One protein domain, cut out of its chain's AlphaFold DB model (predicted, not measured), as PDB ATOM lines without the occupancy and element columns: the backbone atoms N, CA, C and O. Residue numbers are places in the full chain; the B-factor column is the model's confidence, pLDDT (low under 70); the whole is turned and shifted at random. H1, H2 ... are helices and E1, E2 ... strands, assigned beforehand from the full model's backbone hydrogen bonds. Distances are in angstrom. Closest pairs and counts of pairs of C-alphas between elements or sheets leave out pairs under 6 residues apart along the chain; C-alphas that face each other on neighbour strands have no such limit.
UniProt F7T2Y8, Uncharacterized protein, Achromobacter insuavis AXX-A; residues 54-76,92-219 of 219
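What this domain is: This is residues 54 to 76 and 92 to 219 of the 219 residues of an uncharacterized protein of Achromobacter insuavis AXX-A (UniProt F7T2Y8). An twisted sheet of five strands makes the core, with H7 over one face and H3 over the other, while H2 and H4, side by side, graze it. Residues 68 to 76 stick out with H1, and the low-confidence stretch holding H5 and H6 loops away from the sheet between E3 and E4. The printed part has 151 residues with seven named helices and five named strands, in the order E1 H1 H2 E2 H3 H4 E3 H5 H6 E4 E5 H7; the class is mixed, helices and strands, and the mixed sheet runs E1 E2 E3 E4 E5. It is only just compact, close to loose, with a radius of gyration of the C-alphas of 17.6 A, and only just flat, spanning 52 by 49 by 27 A.

How they stand to each other: E1, residues 54 to 59, is parallel to E2, residues 119 to 125, with N 56 and O 121 2.9 A apart, within hydrogen-bond range. H1, residues 69 to 76, stands free. H2, residues 97 to 107, only grazes the sheet and touches H4, residues 146 to 154, at the C-alphas of Gln 98 and Leu 148, 5.4 A apart, at a shallow tilt of 26 degrees, the same way. H4 only grazes the sheet too. E2 is parallel to E3, residues 161 to 168, with N 122 and O 163 at 2.9 A. E2, H3, H4 and E3 form a strand-helix-strand unit, two parallel neighbour strands with helices between, its crossover right-handed. H3, residues 137 to 144, is on the sheet at a height of 9.8 A, across the strands at 82 degrees to E2 on the local plane; its closest C-alphas to E3 are Pro 137 and Gly 166, 5.3 A. H3 and H4 touch only at the corner, the C-alphas of Lys 142 and His 149 5.3 A apart. H5, residues 183 to 189, and H6, residues 194 to 197, are not on the sheet. E4, residues 199 to 202, is antiparallel to E3, with N 168 and O 199 at 2.8 A, and forms a hairpin with E5, residues 205 to 207, with N 200 and O 207 at 2.8 A. H7, residues 212 to 218, is on the sheet on the opposite face from H3, at a height of 8.2 A over the sheet; it lies over E2, and only just not over E3, on which 2 of its 7 C-alphas fall, and it runs along the strands, at 17 degrees to E2 on the local plane; the closest C-alphas of H7 and E2 are those of Leu 217 and Arg 119, 5.6 A apart. Every O i to N i+4 pair is within hydrogen-bond range in H1, H2, H3, H4, H5 and H7; H6 is too short for one.

Where its parts are: E1 begins at C-alpha 54, (4.001, -5.597, -6.015). From first to last C-alpha E3 is 22.9 A long, E2 18.4 A, E1 16.2 A and H2 15.6 A. H7 ends at C-alpha 218, (10.388, 0.171, -11.366).

The domain as a whole: The C-alphas of Ser 76 and Gly 219 are the farthest apart, 52.4 A. Residues 77 to 91 are not printed; C-alphas 76 and 92 are 23.3 A apart across this cut. The links H2 to E2, E2 to H3 and E3 to H5 are long. The mean pLDDT of the printed part is 82.6; residues 131 to 133 and 170 to 197 are under 70.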
ATOM      1  N   VAL A  54       4.419  -4.898  -7.237       90.88
ATOM      2  CA  VAL A  54       4.001  -5.597  -6.015       90.88
ATOM      3  C   VAL A  54       5.203  -6.281  -5.366       90.88
ATOM      4  O   VAL A  54       5.852  -7.117  -5.993       90.88
ATOM      5  N   LEU A  55       5.461  -5.969  -4.092       90.81
ATOM      6  CA  LEU A  55       6.376  -6.725  -3.229       90.81
ATOM      7  C   LEU A  55       5.569  -7.729  -2.401       90.81
ATOM      8  O   LEU A  55       4.754  -7.332  -1.569       90.81
ATOM      9  N   LEU A  56       5.808  -9.022  -2.606       91.81
ATOM     10  CA  LEU A  56       5.171 -10.091  -1.840       91.81
ATOM     11  C   LEU A  56       6.172 -10.736  -0.885       91.81
ATOM     12  O   LEU A  56       7.018 -11.511  -1.317       91.81
ATOM     13  N   PHE A  57       6.045 -10.468   0.412       91.94
ATOM     14  CA  PHE A  57       6.910 -11.057   1.432       91.94
ATOM     15  C   PHE A  57       6.394 -12.418   1.910       91.94
ATOM     16  O   PHE A  57       5.230 -12.564   2.281       91.94
ATOM     17  N   ILE A  58       7.287 -13.405   1.936       92.88
ATOM     18  CA  ILE A  58       7.051 -14.754   2.447       92.88
ATOM     19  C   ILE A  58       8.200 -15.094   3.392       92.88
ATOM     20  O   ILE A  58       9.347 -15.216   2.973       92.88
ATOM     21  N   HIS A  59       7.897 -15.275   4.671       92.38
ATOM     22  CA  HIS A  59       8.906 -15.658   5.651       92.38
ATOM     23  C   HIS A  59       9.174 -17.162   5.588       92.38
ATOM     24  O   HIS A  59       8.251 -17.945   5.814       92.38
ATOM     25  N   VAL A  60      10.426 -17.560   5.332       90.94
ATOM     26  CA  VAL A  60      10.790 -18.963   5.049       90.94
ATOM     27  C   VAL A  60      10.400 -19.938   6.169       90.94
ATOM     28  O   VAL A  60       9.828 -20.984   5.878       90.94
ATOM     29  N   ASP A  61      10.562 -19.558   7.441       88.62
ATOM     30  CA  ASP A  61      10.182 -20.421   8.580       88.62
ATOM     31  C   ASP A  61       8.685 -20.462   8.903       88.62
ATOM     32  O   ASP A  61       8.217 -21.356   9.603       88.62
ATOM     33  N   LYS A  62       7.910 -19.467   8.456       88.88
ATOM     34  CA  LYS A  62       6.492 -19.333   8.839       88.88
ATOM     35  C   LYS A  62       5.559 -19.960   7.802       88.88
ATOM     36  O   LYS A  62       4.357 -19.687   7.793       88.88
ATOM     37  N   ILE A  63       6.103 -20.791   6.915       90.69
ATOM     38  CA  ILE A  63       5.338 -21.493   5.889       90.69
ATOM     39  C   ILE A  63       4.547 -22.629   6.540       90.69
ATOM     40  O   ILE A  63       5.097 -23.618   7.020       90.69
ATOM     41  N   ARG A  64       3.219 -22.521   6.494       90.12
ATOM     42  CA  ARG A  64       2.311 -23.593   6.889       90.12
ATOM     43  C   ARG A  64       2.125 -24.570   5.734       90.12
ATOM     44  O   ARG A  64       1.388 -24.290   4.780       90.12
ATOM     45  N   SER A  65       2.753 -25.732   5.860       86.75
ATOM     46  CA  SER A  65       2.575 -26.866   4.952       86.75
ATOM     47  C   SER A  65       1.174 -27.485   5.066       86.75
ATOM     48  O   SER A  65       0.531 -27.389   6.116       86.75
ATOM     49  N   PRO A  66       0.663 -28.122   3.996       83.50
ATOM     50  CA  PRO A  66      -0.551 -28.928   4.088       83.50
ATOM     51  C   PRO A  66      -0.345 -30.101   5.054       83.50
ATOM     52  O   PRO A  66       0.644 -30.821   4.946       83.50
ATOM     53  N   GLY A  67      -1.283 -30.287   5.985       77.62
ATOM     54  CA  GLY A  67      -1.308 -31.449   6.874       77.62
ATOM     55  C   GLY A  67      -1.916 -32.660   6.169       77.62
ATOM     56  O   GLY A  67      -2.971 -32.546   5.537       77.62
ATOM     57  N   TRP A  68      -1.262 -33.817   6.264       78.00
ATOM     58  CA  TRP A  68      -1.795 -35.069   5.737       78.00
ATOM     59  C   TRP A  68      -2.571 -35.806   6.820       78.00
ATOM     60  O   TRP A  68      -2.064 -36.051   7.910       78.00
ATOM     61  N   ILE A  69      -3.771 -36.276   6.477       79.94
ATOM     62  CA  ILE A  69      -4.611 -37.076   7.385       79.94
ATOM     63  C   ILE A  69      -3.848 -38.302   7.912       79.94
ATOM     64  O   ILE A  69      -4.065 -38.723   9.044       79.94
ATOM     65  N   ALA A  70      -2.961 -38.882   7.096       80.94
ATOM     66  CA  ALA A  70      -2.134 -40.022   7.482       80.94
ATOM     67  C   ALA A  70      -1.107 -39.673   8.575       80.94
ATOM     68  O   ALA A  70      -0.909 -40.475   9.489       80.94
ATOM     69  N   ASP A  71      -0.516 -38.480   8.517       81.56
ATOM     70  CA  ASP A  71       0.481 -38.017   9.485       81.56
ATOM     71  C   ASP A  71      -0.193 -37.684  10.816       81.56
ATOM     72  O   ASP A  71       0.201 -38.210  11.858       81.56
ATOM     73  N   ASP A  72      -1.299 -36.934  10.772       78.62
ATOM     74  CA  ASP A  72      -2.127 -36.633  11.946       78.62
ATOM     75  C   ASP A  72      -2.623 -37.926  12.609       78.62
ATOM     76  O   ASP A  72      -2.643 -38.076  13.837       78.62
ATOM     77  N   ALA A  73      -3.005 -38.905  11.783       79.38
ATOM     78  CA  ALA A  73      -3.425 -40.219  12.224       79.38
ATOM     79  C   ALA A  73      -2.302 -40.964  12.958       79.38
ATOM     80  O   ALA A  73      -2.570 -41.521  14.028       79.38
ATOM     81  N   ALA A  74      -1.092 -40.994  12.400       81.88
ATOM     82  CA  ALA A  74       0.067 -41.647  13.002       81.88
ATOM     83  C   ALA A  74       0.502 -40.945  14.298       81.88
ATOM     84  O   ALA A  74       0.705 -41.606  15.319       81.88
ATOM     85  N   GLN A  75       0.552 -39.612  14.293       81.56
ATOM     86  CA  GLN A  75       0.921 -38.797  15.449       81.56
ATOM     87  C   GLN A  75      -0.063 -38.980  16.612       81.56
ATOM     88  O   GLN A  75       0.353 -39.225  17.744       81.56
ATOM     89  N   SER A  76      -1.370 -38.964  16.330       81.50
ATOM     90  CA  SER A  76      -2.412 -39.184  17.346       81.50
ATOM     91  C   SER A  76      -2.297 -40.558  18.014       81.50
ATOM     92  O   SER A  76      -2.491 -40.677  19.222       81.50
ATOM     93  N   PRO A  92     -11.033 -20.583   7.162       80.81
ATOM     94  CA  PRO A  92     -10.072 -20.314   6.092       80.81
ATOM     95  C   PRO A  92      -8.639 -20.067   6.569       80.81
ATOM     96  O   PRO A  92      -7.713 -20.449   5.853       80.81
ATOM     97  N   GLU A  93      -8.443 -19.539   7.781       77.94
ATOM     98  CA  GLU A  93      -7.139 -19.463   8.468       77.94
ATOM     99  C   GLU A  93      -6.417 -20.823   8.594       77.94
ATOM    100  O   GLU A  93      -5.199 -20.880   8.776       77.94
ATOM    101  N   PHE A  94      -7.145 -21.942   8.471       83.44
ATOM    102  CA  PHE A  94      -6.569 -23.287   8.464       83.44
ATOM    103  C   PHE A  94      -5.942 -23.689   7.125       83.44
ATOM    104  O   PHE A  94      -5.310 -24.743   7.030       83.44
ATOM    105  N   SER A  95      -6.087 -22.858   6.094       88.75
ATOM    106  CA  SER A  95      -5.516 -23.121   4.776       88.75
ATOM    107  C   SER A  95      -3.982 -23.067   4.809       88.75
ATOM    108  O   SER A  95      -3.420 -22.192   5.474       88.75
ATOM    109  N   PRO A  96      -3.283 -23.938   4.058       92.00
ATOM    110  CA  PRO A  96      -1.838 -23.835   3.862       92.00
ATOM    111  C   PRO A  96      -1.438 -22.471   3.289       92.00
ATOM    112  O   PRO A  96      -2.185 -21.894   2.494       92.00
ATOM    113  N   THR A  97      -0.235 -21.989   3.612       91.62
ATOM    114  CA  THR A  97       0.246 -20.657   3.190       91.62
ATOM    115  C   THR A  97       0.148 -20.463   1.675       91.62
ATOM    116  O   THR A  97      -0.385 -19.459   1.214       91.62
ATOM    117  N   GLN A  98       0.570 -21.454   0.881       94.25
ATOM    118  CA  GLN A  98       0.490 -21.385  -0.586       94.25
ATOM    119  C   GLN A  98      -0.936 -21.183  -1.118       94.25
ATOM    120  O   GLN A  98      -1.106 -20.495  -2.118       94.25
ATOM    121  N   VAL A  99      -1.960 -21.738  -0.456       93.00
ATOM    122  CA  VAL A  99      -3.363 -21.569  -0.873       93.00
ATOM    123  C   VAL A  99      -3.791 -20.117  -0.684       93.00
ATOM    124  O   VAL A  99      -4.378 -19.534  -1.592       93.00
ATOM    125  N   GLN A 100      -3.433 -19.530   0.461       89.94
ATOM    126  CA  GLN A 100      -3.717 -18.129   0.774       89.94
ATOM    127  C   GLN A 100      -3.035 -17.182  -0.223       89.94
ATOM    128  O   GLN A 100      -3.657 -16.278  -0.777       89.94
ATOM    129  N   LEU A 101      -1.759 -17.439  -0.519       92.19
ATOM    130  CA  LEU A 101      -0.972 -16.616  -1.437       92.19
ATOM    131  C   LEU A 101      -1.489 -16.674  -2.879       92.19
ATOM    132  O   LEU A 101      -1.638 -15.630  -3.512       92.19
ATOM    133  N   VAL A 102      -1.785 -17.872  -3.396       94.62
ATOM    134  CA  VAL A 102      -2.304 -18.045  -4.764       94.62
ATOM    135  C   VAL A 102      -3.578 -17.246  -4.967       94.62
ATOM    136  O   VAL A 102      -3.736 -16.554  -5.970       94.62
ATOM    137  N   ASP A 103      -4.498 -17.330  -4.022       90.56
ATOM    138  CA  ASP A 103      -5.797 -16.721  -4.212       90.56
ATOM    139  C   ASP A 103      -5.806 -15.216  -3.878       90.56
ATOM    140  O   ASP A 103      -6.500 -14.464  -4.562       90.56
ATOM    141  N   MET A 104      -4.904 -14.730  -3.018       88.25
ATOM    142  CA  MET A 104      -4.605 -13.294  -2.951       88.25
ATOM    143  C   MET A 104      -4.079 -12.764  -4.294       88.25
ATOM    144  O   MET A 104      -4.557 -11.746  -4.795       88.25
ATOM    145  N   LEU A 105      -3.123 -13.456  -4.919       92.50
ATOM    146  CA  LEU A 105      -2.626 -13.064  -6.241       92.50
ATOM    147  C   LEU A 105      -3.718 -13.159  -7.313       92.50
ATOM    148  O   LEU A 105      -3.690 -12.423  -8.295       92.50
ATOM    149  N   ARG A 106      -4.698 -14.051  -7.141       92.50
ATOM    150  CA  ARG A 106      -5.875 -14.126  -8.012       92.50
ATOM    151  C   ARG A 106      -6.786 -12.916  -7.837       92.50
ATOM    152  O   ARG A 106      -7.293 -12.414  -8.835       92.50
ATOM    153  N   CYS A 107      -6.956 -12.409  -6.615       89.12
ATOM    154  CA  CYS A 107      -7.682 -11.158  -6.379       89.12
ATOM    155  C   CYS A 107      -7.067  -9.981  -7.134       89.12
ATOM    156  O   CYS A 107      -7.811  -9.193  -7.708       89.12
ATOM    157  N   LEU A 108      -5.734  -9.878  -7.189       90.75
ATOM    158  CA  LEU A 108      -5.050  -8.807  -7.931       90.75
ATOM    159  C   LEU A 108      -5.312  -8.844  -9.445       90.75
ATOM    160  O   LEU A 108      -5.114  -7.840 -10.122       90.75
ATOM    161  N   GLN A 109      -5.765  -9.989  -9.957       92.56
ATOM    162  CA  GLN A 109      -6.134 -10.211 -11.356       92.56
ATOM    163  C   GLN A 109      -7.653 -10.175 -11.591       92.56
ATOM    164  O   GLN A 109      -8.118 -10.500 -12.680       92.56
ATOM    165  N   ALA A 110      -8.447  -9.802 -10.585       91.00
ATOM    166  CA  ALA A 110      -9.889  -9.643 -10.706       91.00
ATOM    167  C   ALA A 110     -10.294  -8.174 -10.542       91.00
ATOM    168  O   ALA A 110      -9.691  -7.420  -9.778       91.00
ATOM    169  N   GLN A 111     -11.356  -7.755 -11.229       89.31
ATOM    170  CA  GLN A 111     -11.939  -6.427 -11.022       89.31
ATOM    171  C   GLN A 111     -12.424  -6.279  -9.564       89.31
ATOM    172  O   GLN A 111     -13.005  -7.228  -9.030       89.31
ATOM    173  N   PRO A 112     -12.214  -5.122  -8.906       88.94
ATOM    174  CA  PRO A 112     -11.690  -3.853  -9.432       88.94
ATOM    175  C   PRO A 112     -10.171  -3.661  -9.236       88.94
ATOM    176  O   PRO A 112      -9.680  -2.533  -9.306       88.94
ATOM    177  N   LEU A 113      -9.436  -4.720  -8.888       90.06
ATOM    178  CA  LEU A 113      -7.993  -4.655  -8.656       90.06
ATOM    179  C   LEU A 113      -7.204  -4.889  -9.940       90.06
ATOM    180  O   LEU A 113      -6.100  -4.383 -10.059       90.06
ATOM    181  N   ASP A 114      -7.755  -5.601 -10.916       92.88
ATOM    182  CA  ASP A 114      -7.086  -5.827 -12.193       92.88
ATOM    183  C   ASP A 114      -6.862  -4.518 -12.970       92.88
ATOM    184  O   ASP A 114      -7.805  -3.869 -13.431       92.88
ATOM    185  N   ILE A 115      -5.584  -4.162 -13.108       94.06
ATOM    186  CA  ILE A 115      -5.072  -3.004 -13.859       94.06
ATOM    187  C   ILE A 115      -4.281  -3.441 -15.108       94.06
ATOM    188  O   ILE A 115      -3.654  -2.603 -15.753       94.06
ATOM    189  N   GLY A 116      -4.274  -4.738 -15.444       93.56
ATOM    190  CA  GLY A 116      -3.481  -5.295 -16.538       93.56
ATOM    191  C   GLY A 116      -2.047  -5.696 -16.137       93.56
ATOM    192  O   GLY A 116      -1.869  -6.303 -15.075       93.56
ATOM    193  N   PRO A 117      -1.033  -5.434 -16.992       94.31
ATOM    194  CA  PRO A 117       0.370  -5.796 -16.755       94.31
ATOM    195  C   PRO A 117       0.927  -5.269 -15.427       94.31
ATOM    196  O   PRO A 117       0.684  -4.117 -15.062       94.31
ATOM    197  N   ARG A 118       1.702  -6.099 -14.721       93.75
ATOM    198  CA  ARG A 118       2.331  -5.758 -13.435       93.75
ATOM    199  C   ARG A 118       3.699  -6.401 -13.278       93.75
ATOM    200  O   ARG A 118       3.958  -7.451 -13.855       93.75
ATOM    201  N   ARG A 119       4.535  -5.841 -12.409       95.44
ATOM    202  CA  ARG A 119       5.742  -6.514 -11.915       95.44
ATOM    203  C   ARG A 119       5.500  -7.060 -10.511       95.44
ATOM    204  O   ARG A 119       5.002  -6.348  -9.641       95.44
ATOM    205  N   LEU A 120       5.849  -8.322 -10.286       95.69
ATOM    206  CA  LEU A 120       5.733  -9.007  -9.002       95.69
ATOM    207  C   LEU A 120       7.114  -9.464  -8.531       95.69
ATOM    208  O   LEU A 120       7.741 -10.319  -9.153       95.69
ATOM    209  N   ALA A 121       7.570  -8.915  -7.410       96.19
ATOM    210  CA  ALA A 121       8.779  -9.347  -6.725       96.19
ATOM    211  C   ALA A 121       8.380 -10.191  -5.511       96.19
ATOM    212  O   ALA A 121       7.797  -9.684  -4.552       96.19
ATOM    213  N   VAL A 122       8.674 -11.490  -5.556       96.50
ATOM    214  CA  VAL A 122       8.456 -12.401  -4.426       96.50
ATOM    215  C   VAL A 122       9.701 -12.393  -3.555       96.50
ATOM    216  O   VAL A 122      10.772 -12.778  -4.006       96.50
ATOM    217  N   ILE A 123       9.555 -11.967  -2.306       95.50
ATOM    218  CA  ILE A 123      10.636 -11.832  -1.337       95.50
ATOM    219  C   ILE A 123      10.543 -12.967  -0.318       95.50
ATOM    220  O   ILE A 123       9.687 -12.949   0.566       95.50
ATOM    221  N   LEU A 124      11.440 -13.942  -0.419       94.88
ATOM    222  CA  LEU A 124      11.665 -14.960   0.600       94.88
ATOM    223  C   LEU A 124      12.505 -14.339   1.722       94.88
ATOM    224  O   LEU A 124      13.727 -14.242   1.619       94.88
ATOM    225  N   SER A 125      11.841 -13.839   2.763       91.31
ATOM    226  CA  SER A 125      12.486 -13.134   3.873       91.31
ATOM    227  C   SER A 125      13.070 -14.096   4.910       91.31
ATOM    228  O   SER A 125      12.565 -15.209   5.059       91.31
ATOM    229  N   ALA A 126      14.045 -13.614   5.690       89.38
ATOM    230  CA  ALA A 126      14.853 -14.421   6.616       89.38
ATOM    231  C   ALA A 126      15.655 -15.504   5.875       89.38
ATOM    232  O   ALA A 126      15.771 -16.646   6.310       89.38
ATOM    233  N   TRP A 127      16.186 -15.133   4.707       90.06
ATOM    234  CA  TRP A 127      16.877 -16.045   3.797       90.06
ATOM    235  C   TRP A 127      18.137 -16.688   4.392       90.06
ATOM    236  O   TRP A 127      18.616 -17.699   3.895       90.06
ATOM    237  N   ASP A 128      18.685 -16.114   5.456       83.56
ATOM    238  CA  ASP A 128      19.842 -16.561   6.233       83.56
ATOM    239  C   ASP A 128      19.578 -17.898   6.924       83.56
ATOM    240  O   ASP A 128      20.509 -18.672   7.111       83.56
ATOM    241  N   LYS A 129      18.308 -18.208   7.193       83.50
ATOM    242  CA  LYS A 129      17.871 -19.444   7.845       83.50
ATOM    243  C   LYS A 129      17.746 -20.641   6.910       83.50
ATOM    244  O   LYS A 129      17.473 -21.754   7.350       83.50
ATOM    245  N   VAL A 130      17.917 -20.438   5.606       85.00
ATOM    246  CA  VAL A 130      17.900 -21.539   4.643       85.00
ATOM    247  C   VAL A 130      19.231 -22.284   4.744       85.00
ATOM    248  O   VAL A 130      20.231 -21.862   4.173       85.00
ATOM    249  N   GLU A 131      19.230 -23.400   5.480       67.62
ATOM    250  CA  GLU A 131      20.405 -24.256   5.746       67.62
ATOM    251  C   GLU A 131      20.869 -25.091   4.535       67.62
ATOM    252  O   GLU A 131      21.735 -25.957   4.658       67.62
ATOM    253  N   MET A 132      20.286 -24.875   3.355       64.75
ATOM    254  CA  MET A 132      20.677 -25.580   2.139       64.75
ATOM    255  C   MET A 132      21.662 -24.722   1.355       64.75
ATOM    256  O   MET A 132      21.261 -23.805   0.633       64.75
ATOM    257  N   ASP A 133      22.950 -25.037   1.498       62.75
ATOM    258  CA  ASP A 133      23.988 -24.493   0.627       62.75
ATOM    259  C   ASP A 133      23.570 -24.706  -0.844       62.75
ATOM    260  O   ASP A 133      23.098 -25.781  -1.220       62.75
ATOM    261  N   GLU A 134      23.713 -23.661  -1.664       71.88
ATOM    262  CA  GLU A 134      23.459 -23.669  -3.118       71.88
ATOM    263  C   GLU A 134      21.990 -23.743  -3.582       71.88
ATOM    264  O   GLU A 134      21.736 -23.895  -4.779       71.88
ATOM    265  N   VAL A 135      20.997 -23.580  -2.702       88.38
ATOM    266  CA  VAL A 135      19.594 -23.458  -3.143       88.38
ATOM    267  C   VAL A 135      19.275 -22.013  -3.531       88.38
ATOM    268  O   VAL A 135      19.306 -21.109  -2.699       88.38
ATOM    269  N   SER A 136      18.908 -21.797  -4.795       93.25
ATOM    270  CA  SER A 136      18.377 -20.508  -5.268       93.25
ATOM    271  C   SER A 136      16.975 -20.221  -4.698       93.25
ATOM    272  O   SER A 136      16.215 -21.158  -4.404       93.25
ATOM    273  N   PRO A 137      16.567 -18.943  -4.582       95.25
ATOM    274  CA  PRO A 137      15.216 -18.565  -4.156       95.25
ATOM    275  C   PRO A 137      14.102 -19.268  -4.944       95.25
ATOM    276  O   PRO A 137      13.119 -19.746  -4.371       95.25
ATOM    277  N   GLU A 138      14.267 -19.407  -6.256       95.31
ATOM    278  CA  GLU A 138      13.321 -20.090  -7.134       95.31
ATOM    279  C   GLU A 138      13.215 -21.589  -6.825       95.31
ATOM    280  O   GLU A 138      12.114 -22.149  -6.797       95.31
ATOM    281  N   GLN A 139      14.347 -22.252  -6.566       95.00
ATOM    282  CA  GLN A 139      14.363 -23.664  -6.179       95.00
ATOM    283  C   GLN A 139      13.696 -23.872  -4.817       95.00
ATOM    284  O   GLN A 139      12.881 -24.787  -4.681       95.00
ATOM    285  N   PHE A 140      13.970 -23.011  -3.833       95.06
ATOM    286  CA  PHE A 140      13.303 -23.066  -2.530       95.06
ATOM    287  C   PHE A 140      11.790 -22.916  -2.676       95.06
ATOM    288  O   PHE A 140      11.029 -23.744  -2.173       95.06
ATOM    289  N   LEU A 141      11.341 -21.905  -3.426       95.50
ATOM    290  CA  LEU A 141       9.924 -21.686  -3.699       95.50
ATOM    291  C   LEU A 141       9.277 -22.937  -4.312       95.50
ATOM    292  O   LEU A 141       8.202 -23.354  -3.883       95.50
ATOM    293  N   LYS A 142       9.940 -23.565  -5.287       95.94
ATOM    294  CA  LYS A 142       9.458 -24.790  -5.937       95.94
ATOM    295  C   LYS A 142       9.340 -25.969  -4.968       95.94
ATOM    296  O   LYS A 142       8.385 -26.736  -5.082       95.94
ATOM    297  N   MET A 143      10.291 -26.128  -4.048       93.75
ATOM    298  CA  MET A 143      10.302 -27.226  -3.076       93.75
ATOM    299  C   MET A 143       9.264 -27.033  -1.964       93.75
ATOM    300  O   MET A 143       8.544 -27.972  -1.632       93.75
ATOM    301  N   HIS A 144       9.163 -25.823  -1.411       93.50
ATOM    302  CA  HIS A 144       8.365 -25.553  -0.209       93.50
ATOM    303  C   HIS A 144       6.950 -25.038  -0.505       93.50
ATOM    304  O   HIS A 144       6.037 -25.224   0.299       93.50
ATOM    305  N   LEU A 145       6.736 -24.400  -1.658       96.31
ATOM    306  CA  LEU A 145       5.461 -23.798  -2.061       96.31
ATOM    307  C   LEU A 145       5.097 -24.206  -3.505       96.31
ATOM    308  O   LEU A 145       4.879 -23.338  -4.357       96.31
ATOM    309  N   PRO A 146       5.009 -25.515  -3.822       96.56
ATOM    310  CA  PRO A 146       4.877 -26.001  -5.197       96.56
ATOM    311  C   PRO A 146       3.614 -25.503  -5.916       96.56
ATOM    312  O   PRO A 146       3.672 -25.230  -7.117       96.56
ATOM    313  N   LEU A 147       2.490 -25.328  -5.204       96.88
ATOM    314  CA  LEU A 147       1.266 -24.761  -5.786       96.88
ATOM    315  C   LEU A 147       1.477 -23.303  -6.195       96.88
ATOM    316  O   LEU A 147       1.068 -22.901  -7.283       96.88
ATOM    317  N   LEU A 148       2.128 -22.519  -5.331       97.50
ATOM    318  CA  LEU A 148       2.436 -21.125  -5.628       97.50
ATOM    319  C   LEU A 148       3.413 -21.034  -6.797       97.50
ATOM    320  O   LEU A 148       3.152 -20.285  -7.727       97.50
ATOM    321  N   HIS A 149       4.482 -21.834  -6.801       97.62
ATOM    322  CA  HIS A 149       5.426 -21.889  -7.917       97.62
ATOM    323  C   HIS A 149       4.715 -22.189  -9.249       97.62
ATOM    324  O   HIS A 149       4.924 -21.488 -10.237       97.62
ATOM    325  N   GLN A 150       3.833 -23.195  -9.281       97.44
ATOM    326  CA  GLN A 150       3.064 -23.523 -10.485       97.44
ATOM    327  C   GLN A 150       2.150 -22.368 -10.917       97.44
ATOM    328  O   GLN A 150       2.051 -22.065 -12.105       97.44
ATOM    329  N   TYR A 151       1.482 -21.724  -9.961       97.81
ATOM    330  CA  TYR A 151       0.612 -20.590 -10.238       97.81
ATOM    331  C   TYR A 151       1.384 -19.372 -10.749       97.81
ATOM    332  O   TYR A 151       0.954 -18.734 -11.701       97.81
ATOM    333  N   LEU A 152       2.547 -19.064 -10.182       96.75
ATOM    334  CA  LEU A 152       3.392 -17.974 -10.656       96.75
ATOM    335  C   LEU A 152       3.895 -18.213 -12.088       96.75
ATOM    336  O   LEU A 152       3.963 -17.276 -12.875       96.75
ATOM    337  N   ALA A 153       4.191 -19.466 -12.445       95.25
ATOM    338  CA  ALA A 153       4.660 -19.820 -13.784       95.25
ATOM    339  C   ALA A 153       3.558 -19.802 -14.862       95.25
ATOM    340  O   ALA A 153       3.860 -19.626 -16.042       95.25
ATOM    341  N   HIS A 154       2.292 -20.037 -14.489       95.56
ATOM    342  CA  HIS A 154       1.230 -20.341 -15.466       95.56
ATOM    343  C   HIS A 154      -0.130 -19.680 -15.212       95.56
ATOM    344  O   HIS A 154      -1.006 -19.742 -16.070       95.56
ATOM    345  N   GLY A 155      -0.345 -19.110 -14.032       93.88
ATOM    346  CA  GLY A 155      -1.616 -18.540 -13.583       93.88
ATOM    347  C   GLY A 155      -1.641 -17.013 -13.519       93.88
ATOM    348  O   GLY A 155      -2.688 -16.450 -13.202       93.88
ATOM    349  N   LEU A 156      -0.518 -16.346 -13.798       95.06
ATOM    350  CA  LEU A 156      -0.457 -14.892 -13.927       95.06
ATOM    351  C   LEU A 156      -0.921 -14.441 -15.319       95.06
ATOM    352  O   LEU A 156      -0.726 -15.132 -16.321       95.06
ATOM    353  N   GLY A 157      -1.551 -13.271 -15.360       91.56
ATOM    354  CA  GLY A 157      -2.113 -12.669 -16.556       91.56
ATOM    355  C   GLY A 157      -1.039 -12.234 -17.545       91.56
ATOM    356  O   GLY A 157       0.135 -12.075 -17.211       91.56
ATOM    357  N   ALA A 158      -1.451 -12.018 -18.792       91.00
ATOM    358  CA  ALA A 158      -0.538 -11.567 -19.834       91.00
ATOM    359  C   ALA A 158       0.137 -10.237 -19.446       91.00
ATOM    360  O   ALA A 158      -0.531  -9.291 -19.031       91.00
ATOM    361  N   GLY A 159       1.461 -10.169 -19.608       90.25
ATOM    362  CA  GLY A 159       2.262  -8.985 -19.280       90.25
ATOM    363  C   GLY A 159       2.660  -8.866 -17.809       90.25
ATOM    364  O   GLY A 159       3.187  -7.829 -17.419       90.25
ATOM    365  N   TRP A 160       2.407  -9.885 -16.983       95.62
ATOM    366  CA  TRP A 160       3.014  -9.947 -15.660       95.62
ATOM    367  C   TRP A 160       4.477 -10.377 -15.757       95.62
ATOM    368  O   TRP A 160       4.772 -11.442 -16.297       95.62
ATOM    369  N   ASP A 161       5.368  -9.579 -15.175       95.75
ATOM    370  CA  ASP A 161       6.768  -9.939 -14.980       95.75
ATOM    371  C   ASP A 161       6.981 -10.392 -13.537       95.75
ATOM    372  O   ASP A 161       6.445  -9.806 -12.594       95.75
ATOM    373  N   LEU A 162       7.792 -11.430 -13.354       95.88
ATOM    374  CA  LEU A 162       8.051 -12.047 -12.058       95.88
ATOM    375  C   LEU A 162       9.550 -12.126 -11.785       95.88
ATOM    376  O   LEU A 162      10.329 -12.500 -12.665       95.88
ATOM    377  N   ARG A 163       9.934 -11.874 -10.533       96.75
ATOM    378  CA  ARG A 163      11.260 -12.213 -10.013       96.75
ATOM    379  C   ARG A 163      11.172 -12.671  -8.562       96.75
ATOM    380  O   ARG A 163      10.370 -12.140  -7.793       96.75
ATOM    381  N   VAL A 164      11.969 -13.675  -8.203       97.19
ATOM    382  CA  VAL A 164      12.041 -14.206  -6.839       97.19
ATOM    383  C   VAL A 164      13.374 -13.787  -6.233       97.19
ATOM    384  O   VAL A 164      14.416 -13.879  -6.870       97.19
ATOM    385  N   PHE A 165      13.327 -13.304  -5.000       96.06
ATOM    386  CA  PHE A 165      14.489 -12.859  -4.250       96.06
ATOM    387  C   PHE A 165      14.526 -13.570  -2.905       96.06
ATOM    388  O   PHE A 165      13.497 -13.708  -2.245       96.06
ATOM    389  N   GLY A 166      15.710 -13.976  -2.469       94.56
ATOM    390  CA  GLY A 166      15.981 -14.340  -1.083       94.56
ATOM    391  C   GLY A 166      16.552 -13.132  -0.358       94.56
ATOM    392  O   GLY A 166      17.568 -12.607  -0.796       94.56
ATOM    393  N   VAL A 167      15.921 -12.659   0.719       91.94
ATOM    394  CA  VAL A 167      16.364 -11.452   1.433       91.94
ATOM    395  C   VAL A 167      16.569 -11.704   2.926       91.94
ATOM    396  O   VAL A 167      15.673 -12.145   3.648       91.94
ATOM    397  N   SER A 168      17.747 -11.318   3.402       88.69
ATOM    398  CA  SER A 168      18.124 -11.200   4.809       88.69
ATOM    399  C   SER A 168      18.500  -9.756   5.089       88.69
ATOM    400  O   SER A 168      19.568  -9.311   4.684       88.69
ATOM    401  N   ALA A 169      17.620  -9.006   5.752       74.38
ATOM    402  CA  ALA A 169      17.847  -7.582   6.011       74.38
ATOM    403  C   ALA A 169      18.695  -7.310   7.266       74.38
ATOM    404  O   ALA A 169      19.469  -6.359   7.287       74.38
ATOM    405  N   GLN A 170      18.547  -8.131   8.311       64.69
ATOM    406  CA  GLN A 170      19.266  -7.980   9.587       64.69
ATOM    407  C   GLN A 170      20.329  -9.065   9.800       64.69
ATOM    408  O   GLN A 170      21.340  -8.818  10.457       64.69
ATOM    409  N   GLY A 171      20.126 -10.238   9.200       56.25
ATOM    410  CA  GLY A 171      21.107 -11.310   9.151       56.25
ATOM    411  C   GLY A 171      21.187 -12.221  10.381       56.25
ATOM    412  O   GLY A 171      22.014 -13.112  10.367       56.25
ATOM    413  N   ALA A 172      20.373 -12.044  11.419       49.41
ATOM    414  CA  ALA A 172      20.095 -13.064  12.438       49.41
ATOM    415  C   ALA A 172      18.929 -12.594  13.317       49.41
ATOM    416  O   ALA A 172      18.682 -11.388  13.412       49.41
ATOM    417  N   ASP A 173      18.268 -13.526  14.009       51.94
ATOM    418  CA  ASP A 173      17.441 -13.188  15.170       51.94
ATOM    419  C   ASP A 173      18.363 -12.755  16.325       51.94
ATOM    420  O   ASP A 173      19.277 -13.479  16.727       51.94
ATOM    421  N   TYR A 174      18.165 -11.533  16.825       47.69
ATOM    422  CA  TYR A 174      18.991 -10.956  17.892       47.69
ATOM    423  C   TYR A 174      18.503 -11.313  19.305       47.69
ATOM    424  O   TYR A 174      19.294 -11.189  20.242       47.69
ATOM    425  N   ASP A 175      17.264 -11.795  19.441       41.28
ATOM    426  CA  ASP A 175      16.588 -11.997  20.721       41.28
ATOM    427  C   ASP A 175      15.972 -13.409  20.813       41.28
ATOM    428  O   ASP A 175      15.126 -13.776  19.998       41.28
ATOM    429  N   ASP A 176      16.373 -14.180  21.828       42.59
ATOM    430  CA  ASP A 176      15.568 -15.284  22.377       42.59
ATOM    431  C   ASP A 176      14.481 -14.709  23.310       42.59
ATOM    432  O   ASP A 176      14.640 -13.604  23.838       42.59
ATOM    433  N   GLU A 177      13.418 -15.472  23.604       47.97
ATOM    434  CA  GLU A 177      12.356 -15.080  24.562       47.97
ATOM    435  C   GLU A 177      12.891 -14.729  25.975       47.97
ATOM    436  O   GLU A 177      12.210 -14.045  26.737       47.97
ATOM    437  N   ASP A 178      14.137 -15.110  26.289       49.84
ATOM    438  CA  ASP A 178      14.845 -14.825  27.546       49.84
ATOM    439  C   ASP A 178      16.038 -13.840  27.408       49.84
ATOM    440  O   ASP A 178      16.795 -13.632  28.360       49.84
ATOM    441  N   GLY A 179      16.239 -13.206  26.244       47.88
ATOM    442  CA  GLY A 179      17.276 -12.178  26.040       47.88
ATOM    443  C   GLY A 179      18.728 -12.686  26.053       47.88
ATOM    444  O   GLY A 179      19.667 -11.890  26.159       47.88
ATOM    445  N   ALA A 180      18.941 -14.001  25.953       42.97
ATOM    446  CA  ALA A 180      20.266 -14.585  25.766       42.97
ATOM    447  C   ALA A 180      20.673 -14.518  24.277       42.97
ATOM    448  O   ALA A 180      19.845 -14.795  23.412       42.97
ATOM    449  N   PRO A 181      21.929 -14.167  23.932       45.81
ATOM    450  CA  PRO A 181      22.377 -14.193  22.544       45.81
ATOM    451  C   PRO A 181      22.371 -15.628  22.008       45.81
ATOM    452  O   PRO A 181      23.095 -16.483  22.519       45.81
ATOM    453  N   ILE A 182      21.594 -15.879  20.955       55.94
ATOM    454  CA  ILE A 182      21.652 -17.130  20.192       55.94
ATOM    455  C   ILE A 182      23.031 -17.208  19.510       55.94
ATOM    456  O   ILE A 182      23.610 -16.180  19.148       55.94
ATOM    457  N   ALA A 183      23.567 -18.414  19.297       55.03
ATOM    458  CA  ALA A 183      24.844 -18.634  18.605       55.03
ATOM    459  C   ALA A 183      24.939 -17.917  17.232       55.03
ATOM    460  O   ALA A 183      26.032 -17.561  16.788       55.03
ATOM    461  N   ASP A 184      23.804 -17.635  16.584       53.16
ATOM    462  CA  ASP A 184      23.722 -16.814  15.370       53.16
ATOM    463  C   ASP A 184      24.053 -15.336  15.583       53.16
ATOM    464  O   ASP A 184      24.751 -14.733  14.764       53.16
ATOM    465  N   ALA A 185      23.658 -14.754  16.715       53.34
ATOM    466  CA  ALA A 185      23.996 -13.377  17.049       53.34
ATOM    467  C   ALA A 185      25.515 -13.194  17.227       53.34
ATOM    468  O   ALA A 185      26.047 -12.136  16.886       53.34
ATOM    469  N   GLU A 186      26.231 -14.210  17.722       53.62
ATOM    470  CA  GLU A 186      27.697 -14.184  17.833       53.62
ATOM    471  C   GLU A 186      28.387 -14.294  16.464       53.62
ATOM    472  O   GLU A 186      29.315 -13.526  16.193       53.62
ATOM    473  N   ARG A 187      27.891 -15.162  15.565       57.41
ATOM    474  CA  ARG A 187      28.391 -15.278  14.180       57.41
ATOM    475  C   ARG A 187      28.234 -13.970  13.400       57.41
ATOM    476  O   ARG A 187      29.178 -13.540  12.741       57.41
ATOM    477  N   MET A 188      27.093 -13.289  13.528       52.47
ATOM    478  CA  MET A 188      26.852 -12.015  12.835       52.47
ATOM    479  C   MET A 188      27.605 -10.831  13.449       52.47
ATOM    480  O   MET A 188      28.013  -9.924  12.722       52.47
ATOM    481  N   ARG A 189      27.820 -10.813  14.775       55.38
ATOM    482  CA  ARG A 189      28.628  -9.772  15.449       55.38
ATOM    483  C   ARG A 189      30.087  -9.769  14.995       55.38
ATOM    484  O   ARG A 189      30.710  -8.717  15.062       55.38
ATOM    485  N   ALA A 190      30.598 -10.901  14.509       55.31
ATOM    486  CA  ALA A 190      31.940 -11.014  13.938       55.31
ATOM    487  C   ALA A 190      32.071 -10.409  12.523       55.31
ATOM    488  O   ALA A 190      33.183 -10.287  12.015       55.31
ATOM    489  N   ILE A 191      30.964 -10.016  11.878       57.72
ATOM    490  CA  ILE A 191      30.988  -9.316  10.588       57.72
ATOM    491  C   ILE A 191      31.217  -7.821  10.851       57.72
ATOM    492  O   ILE A 191      30.319  -7.133  11.351       57.72
ATOM    493  N   ASP A 192      32.417  -7.345  10.494       48.31
ATOM    494  CA  ASP A 192      32.933  -5.983  10.737       48.31
ATOM    495  C   ASP A 192      32.146  -4.876  10.012       48.31
ATOM    496  O   ASP A 192      32.107  -3.734  10.470       48.31
ATOM    497  N   VAL A 193      31.492  -5.199   8.889       57.12
ATOM    498  CA  VAL A 193      30.724  -4.235   8.087       57.12
ATOM    499  C   VAL A 193      29.233  -4.593   8.134       57.12
ATOM    500  O   VAL A 193      28.837  -5.606   7.555       57.12
ATOM    501  N   PRO A 194      28.371  -3.773   8.770       57.22
ATOM    502  CA  PRO A 194      26.938  -4.049   8.886       57.22
ATOM    503  C   PRO A 194      26.218  -4.280   7.550       57.22
ATOM    504  O   PRO A 194      25.305  -5.097   7.497       57.22
ATOM    505  N   SER A 195      26.643  -3.629   6.459       57.94
ATOM    506  CA  SER A 195      26.060  -3.851   5.127       57.94
ATOM    507  C   SER A 195      26.370  -5.234   4.550       57.94
ATOM    508  O   SER A 195      25.591  -5.731   3.753       57.94
ATOM    509  N   HIS A 196      27.439  -5.910   4.978       60.94
ATOM    510  CA  HIS A 196      27.734  -7.281   4.536       60.94
ATOM    511  C   HIS A 196      26.858  -8.331   5.241       60.94
ATOM    512  O   HIS A 196      26.863  -9.496   4.850       60.94
ATOM    513  N   ARG A 197      26.102  -7.931   6.275       69.19
ATOM    514  CA  ARG A 197      25.084  -8.775   6.928       69.19
ATOM    515  C   ARG A 197      23.799  -8.856   6.114       69.19
ATOM    516  O   ARG A 197      23.037  -9.806   6.267       69.19
ATOM    517  N   ILE A 198      23.572  -7.856   5.267       79.81
ATOM    518  CA  ILE A 198      22.490  -7.876   4.299       79.81
ATOM    519  C   ILE A 198      22.842  -8.905   3.240       79.81
ATOM    520  O   ILE A 198      23.922  -8.851   2.657       79.81
ATOM    521  N   ARG A 199      21.913  -9.804   2.943       84.81
ATOM    522  CA  ARG A 199      22.042 -10.727   1.820       84.81
ATOM    523  C   ARG A 199      20.803 -10.628   0.958       84.81
ATOM    524  O   ARG A 199      19.700 -10.853   1.444       84.81
ATOM    525  N   VAL A 200      21.001 -10.319  -0.311       89.81
ATOM    526  CA  VAL A 200      19.983 -10.423  -1.350       89.81
ATOM    527  C   VAL A 200      20.473 -11.463  -2.346       89.81
ATOM    528  O   VAL A 200      21.585 -11.361  -2.852       89.81
ATOM    529  N   ALA A 201      19.685 -12.506  -2.561       91.50
ATOM    530  CA  ALA A 201      19.955 -13.584  -3.499       91.50
ATOM    531  C   ALA A 201      18.931 -13.528  -4.635       91.50
ATOM    532  O   ALA A 201      17.740 -13.341  -4.377       91.50
ATOM    533  N   VAL A 202      19.385 -13.712  -5.872       90.75
ATOM    534  CA  VAL A 202      18.545 -13.757  -7.076       90.75
ATOM    535  C   VAL A 202      19.169 -14.718  -8.085       90.75
ATOM    536  O   VAL A 202      20.312 -14.533  -8.507       90.75
ATOM    537  N   GLY A 203      18.443 -15.777  -8.458       86.75
ATOM    538  CA  GLY A 203      19.046 -16.907  -9.167       86.75
ATOM    539  C   GLY A 203      20.274 -17.435  -8.414       86.75
ATOM    540  O   GLY A 203      20.190 -17.728  -7.221       86.75
ATOM    541  N   ASP A 204      21.418 -17.493  -9.100       83.75
ATOM    542  CA  ASP A 204      22.705 -17.936  -8.534       83.75
ATOM    543  C   ASP A 204      23.585 -16.773  -8.029       83.75
ATOM    544  O   ASP A 204      24.710 -16.983  -7.575       83.75
ATOM    545  N   ALA A 205      23.108 -15.529  -8.138       87.25
ATOM    546  CA  ALA A 205      23.848 -14.339  -7.736       87.25
ATOM    547  C   ALA A 205      23.464 -13.882  -6.324       87.25
ATOM    548  O   ALA A 205      22.325 -14.040  -5.878       87.25
ATOM    549  N   THR A 206      24.421 -13.261  -5.633       86.44
ATOM    550  CA  THR A 206      24.202 -12.602  -4.344       86.44
ATOM    551  C   THR A 206      24.732 -11.170  -4.365       86.44
ATOM    552  O   THR A 206      25.748 -10.871  -4.992       86.44
ATOM    553  N   THR A 207      24.031 -10.276  -3.675       88.12
ATOM    554  CA  THR A 207      24.409  -8.878  -3.467       88.12
ATOM    555  C   THR A 207      24.058  -8.433  -2.046       88.12
ATOM    556  O   THR A 207      23.379  -9.132  -1.291       88.12
ATOM    557  N   HIS A 208      24.545  -7.254  -1.674       85.88
ATOM    558  CA  HIS A 208      24.334  -6.620  -0.374       85.88
ATOM    559  C   HIS A 208      23.397  -5.401  -0.462       85.88
ATOM    560  O   HIS A 208      23.293  -4.628   0.488       85.88
ATOM    561  N   ASP A 209      22.725  -5.211  -1.602       85.94
ATOM    562  CA  ASP A 209      21.845  -4.073  -1.853       85.94
ATOM    563  C   ASP A 209      20.362  -4.432  -1.651       85.94
ATOM    564  O   ASP A 209      19.732  -5.055  -2.502       85.94
ATOM    565  N   LEU A 210      19.777  -3.992  -0.528       85.12
ATOM    566  CA  LEU A 210      18.349  -4.182  -0.216       85.12
ATOM    567  C   LEU A 210      17.397  -3.459  -1.170       85.12
ATOM    568  O   LEU A 210      16.196  -3.728  -1.140       85.12
ATOM    569  N   THR A 211      17.894  -2.520  -1.970       86.44
ATOM    570  CA  THR A 211      17.059  -1.752  -2.891       86.44
ATOM    571  C   THR A 211      16.828  -2.481  -4.211       86.44
ATOM    572  O   THR A 211      15.900  -2.123  -4.934       86.44
ATOM    573  N   GLU A 212      17.581  -3.545  -4.506       90.19
ATOM    574  CA  GLU A 212      17.501  -4.274  -5.776       90.19
ATOM    575  C   GLU A 212      16.079  -4.756  -6.135       90.19
ATOM    576  O   GLU A 212      15.653  -4.528  -7.273       90.19
ATOM    577  N   PRO A 213      15.274  -5.332  -5.212       91.06
ATOM    578  CA  PRO A 213      13.906  -5.717  -5.546       91.06
ATOM    579  C   PRO A 213      13.012  -4.519  -5.888       91.06
ATOM    580  O   PRO A 213      12.120  -4.636  -6.726       91.06
ATOM    581  N   VAL A 214      13.255  -3.363  -5.259       88.88
ATOM    582  CA  VAL A 214      12.511  -2.126  -5.526       88.88
ATOM    583  C   VAL A 214      12.908  -1.567  -6.889       88.88
ATOM    584  O   VAL A 214      12.026  -1.321  -7.703       88.88
ATOM    585  N   TYR A 215      14.208  -1.459  -7.178       88.62
ATOM    586  CA  TYR A 215      14.706  -1.046  -8.495       88.62
ATOM    587  C   TYR A 215      14.148  -1.929  -9.614       88.62
ATOM    588  O   TYR A 215      13.682  -1.423 -10.633       88.62
ATOM    589  N   TRP A 216      14.121  -3.249  -9.414       91.44
ATOM    590  CA  TRP A 216      13.566  -4.163 -10.408       91.44
ATOM    591  C   TRP A 216      12.062  -3.958 -10.645       91.44
ATOM    592  O   TRP A 216      11.591  -4.110 -11.771       91.44
ATOM    593  N   LEU A 217      11.290  -3.589  -9.622       88.69
ATOM    594  CA  LEU A 217       9.866  -3.290  -9.796       88.69
ATOM    595  C   LEU A 217       9.603  -2.023 -10.615       88.69
ATOM    596  O   LEU A 217       8.493  -1.871 -11.122       88.69
ATOM    597  N   MET A 218      10.588  -1.136 -10.748       82.19
ATOM    598  CA  MET A 218      10.388   0.171 -11.366       82.19
ATOM    599  C   MET A 218      10.529   0.186 -12.883       82.19
ATOM    600  O   MET A 218       9.781   0.908 -13.537       82.19
ATOM    601  N   GLY A 219      11.449  -0.581 -13.468       74.94
ATOM    602  CA  GLY A 219      11.699  -0.435 -14.906       74.94
ATOM    603  C   GLY A 219      13.048  -0.918 -15.355       74.94
ATOM    604  O   GLY A 219      13.938  -0.062 -15.470       74.94
TER     605      GLY A 219